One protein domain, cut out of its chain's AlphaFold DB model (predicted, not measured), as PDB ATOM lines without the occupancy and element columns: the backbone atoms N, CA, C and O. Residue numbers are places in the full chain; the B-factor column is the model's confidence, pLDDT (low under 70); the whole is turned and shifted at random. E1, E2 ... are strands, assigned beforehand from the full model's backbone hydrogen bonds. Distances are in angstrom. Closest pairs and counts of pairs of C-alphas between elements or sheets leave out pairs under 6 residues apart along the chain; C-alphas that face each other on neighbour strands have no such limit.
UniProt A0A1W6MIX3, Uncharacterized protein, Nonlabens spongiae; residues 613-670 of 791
ATOM      1  N   VAL A 613      17.818  46.960 -22.982       85.88
ATOM      2  CA  VAL A 613      17.032  45.754 -23.260       85.88
ATOM      3  C   VAL A 613      16.507  45.153 -21.977       85.88
ATOM      4  O   VAL A 613      17.283  44.771 -21.109       85.88
ATOM      5  N   TYR A 614      15.188  44.991 -21.897       84.69
ATOM      6  CA  TYR A 614      14.552  44.098 -20.941       84.69
ATOM      7  C   TYR A 614      14.406  42.709 -21.562       84.69
ATOM      8  O   TYR A 614      13.696  42.543 -22.557       84.69
ATOM      9  N   LYS A 615      15.067  41.703 -20.984       83.12
ATOM     10  CA  LYS A 615      14.916  40.305 -21.404       83.12
ATOM     11  C   LYS A 615      13.813  39.646 -20.588       83.12
ATOM     12  O   LYS A 615      13.903  39.599 -19.370       83.12
ATOM     13  N   SER A 616      12.819  39.072 -21.251       80.31
ATOM     14  CA  SER A 616      11.760  38.261 -20.643       80.31
ATOM     15  C   SER A 616      11.756  36.849 -21.232       80.31
ATOM     16  O   SER A 616      12.388  36.594 -22.259       80.31
ATOM     17  N   ALA A 617      10.969  35.944 -20.648       77.31
ATOM     18  CA  ALA A 617      10.746  34.617 -21.227       77.31
ATOM     19  C   ALA A 617      10.132  34.660 -22.645       77.31
ATOM     20  O   ALA A 617      10.265  33.699 -23.395       77.31
ATOM     21  N   LYS A 618       9.474  35.767 -23.021       78.75
ATOM     22  CA  LYS A 618       8.838  35.959 -24.335       78.75
ATOM     23  C   LYS A 618       9.749  36.639 -25.367       78.75
ATOM     24  O   LYS A 618       9.323  36.830 -26.501       78.75
ATOM     25  N   GLY A 619      10.969  37.027 -24.991       85.88
ATOM     26  CA  GLY A 619      11.899  37.749 -25.860       85.88
ATOM     27  C   GLY A 619      12.380  39.072 -25.263       85.88
ATOM     28  O   GLY A 619      12.417  39.242 -24.043       85.88
ATOM     29  N   ILE A 620      12.784  39.995 -26.135       88.06
ATOM     30  CA  ILE A 620      13.365  41.296 -25.782       88.06
ATOM     31  C   ILE A 620      12.329  42.413 -25.933       88.06
ATOM     32  O   ILE A 620      11.650  42.488 -26.955       88.06
ATOM     33  N   SER A 621      12.292  43.321 -24.960       86.88
ATOM     34  CA  SER A 621      11.676  44.645 -25.088       86.88
ATOM     35  C   SER A 621      12.755  45.723 -25.036       86.88
ATOM     36  O   SER A 621      13.655  45.645 -24.199       86.88
ATOM     37  N   LEU A 622      12.655  46.740 -25.894       87.56
ATOM     38  CA  LEU A 622      13.574  47.879 -25.883       87.56
ATOM     39  C   LEU A 622      12.984  49.046 -25.092       87.56
ATOM     40  O   LEU A 622      11.850  49.451 -25.341       87.56
ATOM     41  N   LEU A 623      13.758  49.592 -24.161       84.56
ATOM     42  CA  LEU A 623      13.418  50.756 -23.353       84.56
ATOM     43  C   LEU A 623      14.282  51.947 -23.777       84.56
ATOM     44  O   LEU A 623      15.501  51.819 -23.832       84.56
ATOM     45  N   SER A 624      13.660  53.095 -24.027       84.56
ATOM     46  CA  SER A 624      14.309  54.378 -24.323       84.56
ATOM     47  C   SER A 624      13.917  55.449 -23.285       84.56
ATOM     48  O   SER A 624      13.010  55.216 -22.474       84.56
ATOM     49  N   PRO A 625      14.515  56.657 -23.322       82.31
ATOM     50  CA  PRO A 625      14.065  57.820 -22.547       82.31
ATOM     51  C   PRO A 625      12.575  58.165 -22.689       82.31
ATOM     52  O   PRO A 625      11.969  58.766 -21.795       82.31
ATOM     53  N   THR A 626      11.964  57.814 -23.824       80.62
ATOM     54  CA  THR A 626      10.546  58.077 -24.103       80.62
ATOM     55  C   THR A 626       9.633  56.921 -23.700       80.62
ATOM     56  O   THR A 626       8.428  57.132 -23.570       80.62
ATOM     57  N   GLY A 627      10.189  55.744 -23.408       82.56
ATOM     58  CA  GLY A 627       9.465  54.574 -22.922       82.56
ATOM     59  C   GLY A 627       9.810  53.300 -23.677       82.56
ATOM     60  O   GLY A 627      10.821  53.212 -24.369       82.56
ATOM     61  N   TYR A 628       8.975  52.277 -23.502       84.00
ATOM     62  CA  TYR A 628       9.124  51.039 -24.257       84.00
ATOM     63  C   TYR A 628       8.784  51.283 -25.726       84.00
ATOM     64  O   TYR A 628       7.715  51.814 -26.037       84.00
ATOM     65  N   LEU A 629       9.683  50.889 -26.627       84.50
ATOM     66  CA  LEU A 629       9.420  50.968 -28.057       84.50
ATOM     67  C   LEU A 629       8.351  49.949 -28.462       84.50
ATOM     68  O   LEU A 629       8.321  48.822 -27.964       84.50
ATOM     69  N   SER A 630       7.485  50.344 -29.394       78.31
ATOM     70  CA  SER A 630       6.508  49.436 -29.993       78.31
ATOM     71  C   SER A 630       7.202  48.392 -30.872       78.31
ATOM     72  O   SER A 630       8.270  48.642 -31.432       78.31
ATOM     73  N   SER A 631       6.561  47.235 -31.053       71.88
ATOM     74  CA  SER A 631       7.053  46.141 -31.910       71.88
ATOM     75  C   SER A 631       7.271  46.537 -33.374       71.88
ATOM     76  O   SER A 631       7.921  45.809 -34.112       71.88
ATOM     77  N   ASN A 632       6.715  47.671 -33.805       78.31
ATOM     78  CA  ASN A 632       6.871  48.179 -35.167       78.31
ATOM     79  C   ASN A 632       8.084  49.120 -35.290       78.31
ATOM     80  O   ASN A 632       8.573  49.339 -36.393       78.31
ATOM     81  N   ALA A 633       8.569  49.677 -34.173       82.12
ATOM     82  CA  ALA A 633       9.723  50.576 -34.130       82.12
ATOM     83  C   ALA A 633      11.058  49.827 -33.966       82.12
ATOM     84  O   ALA A 633      12.117  50.366 -34.292       82.12
ATOM     85  N   PHE A 634      11.021  48.580 -33.484       92.44
ATOM     86  CA  PHE A 634      12.192  47.715 -33.423       92.44
ATOM     87  C   PHE A 634      11.848  46.266 -33.757       92.44
ATOM     88  O   PHE A 634      10.777  45.768 -33.427       92.44
ATOM     89  N   THR A 635      12.804  45.565 -34.355       91.75
ATOM     90  CA  THR A 635      12.786  44.103 -34.469       91.75
ATOM     91  C   THR A 635      14.097  43.547 -33.941       91.75
ATOM     92  O   THR A 635      15.075  44.277 -33.768       91.75
ATOM     93  N   TRP A 636      14.142  42.253 -33.646       93.50
ATOM     94  CA  TRP A 636      15.390  41.602 -33.278       93.50
ATOM     95  C   TRP A 636      15.439  40.183 -33.834       93.50
ATOM     96  O   TRP A 636      14.403  39.553 -34.050       93.50
ATOM     97  N   LYS A 637      16.650  39.681 -34.071       92.56
ATOM     98  CA  LYS A 637      16.895  38.287 -34.453       92.56
ATOM     99  C   LYS A 637      18.078  37.738 -33.676       92.56
ATOM    100  O   LYS A 637      19.027  38.464 -33.386       92.56
ATOM    101  N   LYS A 638      18.028  36.448 -33.360       92.38
ATOM    102  CA  LYS A 638      19.157  35.739 -32.764       92.38
ATOM    103  C   LYS A 638      20.031  35.153 -33.869       92.38
ATOM    104  O   LYS A 638      19.521  34.480 -34.762       92.38
ATOM    105  N   THR A 639      21.328  35.408 -33.820       90.38
ATOM    106  CA  THR A 639      22.318  34.781 -34.701       90.38
ATOM    107  C   THR A 639      22.678  33.379 -34.201       90.38
ATOM    108  O   THR A 639      22.415  33.021 -33.053       90.38
ATOM    109  N   SER A 640      23.307  32.567 -35.054       86.56
ATOM    110  CA  SER A 640      23.710  31.189 -34.720       86.56
ATOM    111  C   SER A 640      24.695  31.098 -33.549       86.56
ATOM    112  O   SER A 640      24.701  30.105 -32.832       86.56
ATOM    113  N   ASN A 641      25.490  32.144 -33.315       85.88
ATOM    114  CA  ASN A 641      26.409  32.250 -32.177       85.88
ATOM    115  C   ASN A 641      25.739  32.737 -30.873       85.88
ATOM    116  O   ASN A 641      26.440  33.000 -29.900       85.88
ATOM    117  N   GLY A 642      24.408  32.877 -30.837       85.69
ATOM    118  CA  GLY A 642      23.669  33.246 -29.626       85.69
ATOM    119  C   GLY A 642      23.638  34.746 -29.309       85.69
ATOM    120  O   GLY A 642      23.193  35.116 -28.225       85.69
ATOM    121  N   THR A 643      24.067  35.621 -30.224       89.44
ATOM    122  CA  THR A 643      23.919  37.082 -30.091       89.44
ATOM    123  C   THR A 643      22.525  37.523 -30.543       89.44
ATOM    124  O   THR A 643      22.030  37.099 -31.587       89.44
ATOM    125  N   ALA A 644      21.873  38.401 -29.781       92.00
ATOM    126  CA  ALA A 644      20.652  39.063 -30.230       92.00
ATOM    127  C   ALA A 644      21.005  40.365 -30.965       92.00
ATOM    128  O   ALA A 644      21.556  41.294 -30.379       92.00
ATOM    129  N   GLN A 645      20.683  40.432 -32.254       93.12
ATOM    130  CA  GLN A 645      20.845  41.615 -33.097       93.12
ATOM    131  C   GLN A 645      19.549  42.421 -33.120       93.12
ATOM    132  O   GLN A 645      18.492  41.865 -33.422       93.12
ATOM    133  N   ILE A 646      19.628  43.716 -32.824       92.81
ATOM    134  CA  ILE A 646      18.475  44.608 -32.662       92.81
ATOM    135  C   ILE A 646      18.485  45.652 -33.773       92.81
ATOM    136  O   ILE A 646      19.469  46.370 -33.981       92.81
ATOM    137  N   PHE A 647      17.360  45.737 -34.473       91.12
ATOM    138  CA  PHE A 647      17.158  46.580 -35.637       91.12
ATOM    139  C   PHE A 647      16.169  47.685 -35.295       91.12
ATOM    140  O   PHE A 647      15.010  47.396 -34.995       91.12
ATOM    141  N   LEU A 648      16.602  48.941 -35.376       89.00
ATOM    142  CA  LEU A 648      15.713  50.097 -35.293       89.00
ATOM    143  C   LEU A 648      15.410  50.578 -36.705       89.00
ATOM    144  O   LEU A 648      16.327  50.795 -37.496       89.00
ATOM    145  N   ASN A 649      14.124  50.716 -37.035       85.56
ATOM    146  CA  ASN A 649      13.678  51.129 -38.373       85.56
ATOM    147  C   ASN A 649      14.349  50.322 -39.510       85.56
ATOM    148  O   ASN A 649      14.776  50.876 -40.520       85.56
ATOM    149  N   GLY A 650      14.510  49.007 -39.313       85.00
ATOM    150  CA  GLY A 650      15.114  48.091 -40.290       85.00
ATOM    151  C   GLY A 650      16.649  48.103 -40.367       85.00
ATOM    152  O   GLY A 650      17.218  47.255 -41.051       85.00
ATOM    153  N   LYS A 651      17.342  48.994 -39.647       89.44
ATOM    154  CA  LYS A 651      18.811  49.064 -39.617       89.44
ATOM    155  C   LYS A 651      19.357  48.409 -38.353       89.44
ATOM    156  O   LYS A 651      18.857  48.679 -37.267       89.44
ATOM    157  N   LEU A 652      20.399  47.584 -38.483       90.81
ATOM    158  CA  LEU A 652      21.117  47.039 -37.327       90.81
ATOM    159  C   LEU A 652      21.699  48.200 -36.510       90.81
ATOM    160  O   LEU A 652      22.547  48.941 -37.007       90.81
ATOM    161  N   SER A 653      21.220  48.358 -35.279       89.31
ATOM    162  CA  SER A 653      21.605  49.469 -34.402       89.31
ATOM    163  C   SER A 653      22.369  48.998 -33.179       89.31
ATOM    164  O   SER A 653      23.280  49.694 -32.744       89.31
ATOM    165  N   TYR A 654      22.023  47.825 -32.646       90.75
ATOM    166  CA  TYR A 654      22.620  47.303 -31.423       90.75
ATOM    167  C   TYR A 654      22.765  45.788 -31.460       90.75
ATOM    168  O   TYR A 654      22.031  45.084 -32.156       90.75
ATOM    169  N   GLU A 655      23.682  45.289 -30.641       88.62
ATOM    170  CA  GLU A 655      23.860  43.871 -30.371       88.62
ATOM    171  C   GLU A 655      23.824  43.617 -28.863       88.62
ATOM    172  O   GLU A 655      24.267  44.442 -28.059       88.62
ATOM    173  N   LEU A 656      23.290  42.456 -28.492       88.81
ATOM    174  CA  LEU A 656      23.301  41.919 -27.140       88.81
ATOM    175  C   LEU A 656      23.948  40.522 -27.181       88.81
ATOM    176  O   LEU A 656      23.263  39.538 -27.495       88.81
ATOM    177  N   PRO A 657      25.269  40.435 -26.941       86.38
ATOM    178  CA  PRO A 657      26.009  39.175 -26.937       86.38
ATOM    179  C   PRO A 657      25.514  38.206 -25.859       86.38
ATOM    180  O   PRO A 657      24.903  38.621 -24.875       86.38
ATOM    181  N   ASP A 658      25.799  36.913 -26.048       86.69
ATOM    182  CA  ASP A 658      25.505  35.858 -25.065       86.69
ATOM    183  C   ASP A 658      24.035  35.833 -24.597       86.69
ATOM    184  O   ASP A 658      23.744  35.468 -23.456       86.69
ATOM    185  N   TYR A 659      23.090  36.197 -25.473       86.81
ATOM    186  CA  TYR A 659      21.673  36.363 -25.134       86.81
ATOM    187  C   TYR A 659      21.100  35.162 -24.370       86.81
ATOM    188  O   TYR A 659      20.381  35.331 -23.384       86.81
ATOM    189  N   ASP A 660      21.459  33.945 -24.778       83.50
ATOM    190  CA  ASP A 660      20.967  32.711 -24.159       83.50
ATOM    191  C   ASP A 660      21.473  32.507 -22.716       83.50
ATOM    192  O   ASP A 660      20.809  31.844 -21.922       83.50
ATOM    193  N   LYS A 661      22.605  33.118 -22.338       82.50
ATOM    194  CA  LYS A 661      23.170  33.068 -20.976       82.50
ATOM    195  C   LYS A 661      22.613  34.157 -20.061       82.50
ATOM    196  O   LYS A 661      22.800  34.103 -18.844       82.50
ATOM    197  N   LEU A 662      21.944  35.164 -20.622       81.75
ATOM    198  CA  LEU A 662      21.363  36.251 -19.847       81.75
ATOM    199  C   LEU A 662      20.144  35.753 -19.066       81.75
ATOM    200  O   LEU A 662      19.307  35.011 -19.580       81.75
ATOM    201  N   LYS A 663      20.011  36.189 -17.817       79.31
ATOM    202  CA  LYS A 663      18.857  35.861 -16.978       79.31
ATOM    203  C   LYS A 663      17.607  36.571 -17.510       79.31
ATOM    204  O   LYS A 663      17.666  37.722 -17.937       79.31
ATOM    205  N   ASN A 664      16.470  35.884 -17.471       76.31
ATOM    206  CA  ASN A 664      15.184  36.537 -17.718       76.31
ATOM    207  C   ASN A 664      14.877  37.546 -16.601       76.31
ATOM    208  O   ASN A 664      15.467  37.497 -15.520       76.31
ATOM    209  N   ASP A 665      13.971  38.465 -16.913       73.00
ATOM    210  CA  ASP A 665      13.489  39.552 -16.068       73.00
ATOM    211  C   ASP A 665      14.599  40.485 -15.568       73.00
ATOM    212  O   ASP A 665      14.560  40.998 -14.454       73.00
ATOM    213  N   ASN A 666      15.595  40.730 -16.425       73.50
ATOM    214  CA  ASN A 666      16.693  41.661 -16.179       73.50
ATOM    215  C   ASN A 666      16.844  42.690 -17.303       73.50
ATOM    216  O   ASN A 666      16.402  42.479 -18.437       73.50
ATOM    217  N   LEU A 667      17.477  43.814 -16.954       76.50
ATOM    218  CA  LEU A 667      17.817  44.905 -17.865       76.50
ATOM    219  C   LEU A 667      19.299  44.843 -18.236       76.50
ATOM    220  O   LEU A 667      20.158  44.635 -17.381       76.50
ATOM    221  N   TYR A 668      19.583  45.059 -19.515       81.81
ATOM    222  CA  TYR A 668      20.916  44.985 -20.094       81.81
ATOM    223  C   TYR A 668      21.211  46.238 -20.912       81.81
ATOM    224  O   TYR A 668      20.344  46.749 -21.625       81.81
ATOM    225  N   THR A 669      22.444  46.726 -20.806       79.75
ATOM    226  CA  THR A 669      22.983  47.748 -21.701       79.75
ATOM    227  C   THR A 669      23.247  47.145 -23.073       79.75
ATOM    228  O   THR A 669      23.563  45.959 -23.210       79.75
ATOM    229  N   LEU A 670      23.094  47.977 -24.095       80.88
ATOM    230  CA  LEU A 670      23.325  47.608 -25.481       80.88
ATOM    231  C   LEU A 670      24.701  48.050 -25.948       80.88
ATOM    232  O   LEU A 670      25.139  49.154 -25.633       80.88
TER     233      LEU A 670
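What this domain is: This is residues 613 to 670 of the 791 residues of an uncharacterized protein of Nonlabens spongiae (UniProt A0A1W6MIX3). Two small three-stranded sheets stand face to face as a sandwich, their strands crossed at 54 degrees. E1, E2 and the last strand, E6, make one sheet, and the meander E3, E4, E5, each strand the antiparallel neighbour of the one before, makes the other. The printed part has 58 residues, no named helix and six strands, E1 to E6; it is all strand and compact, with a radius of gyration of the C-alphas of 10.7 A and spans of 28 by 23 by 18 A.

How they stand to each other: E1, residues 613 to 616, is the inner strand between E2, residues 619 to 624, and E6, residues 666 to 669; N 614 and O 621 are 2.8 A apart, N 613 and O 668 2.9 A, both within hydrogen-bond range. E4, residues 644 to 648, is inner between E3, residues 634 to 638, and E5, residues 651 to 656, with N 635 and O 647 at 2.9 A and N 646 and O 654 at 2.8 A. Between the sheets, the closest C-alphas of E2 and E3 are those of Leu 622 and Phe 634, 7.7 A apart.

Where its parts are: E1 begins at C-alpha 613 (17.032, 45.754, -23.260). E2 is 16.9 A long and E5 15.1 A. E6 ends at C-alpha 669 (22.983, 47.748, -21.701).

The domain as a whole: The C-alphas of Thr 626 and Ser 640, the two farthest apart, are 31.8 A apart. The printed part has no cut, no link is long, and no printed residue is under 70 in pLDDT.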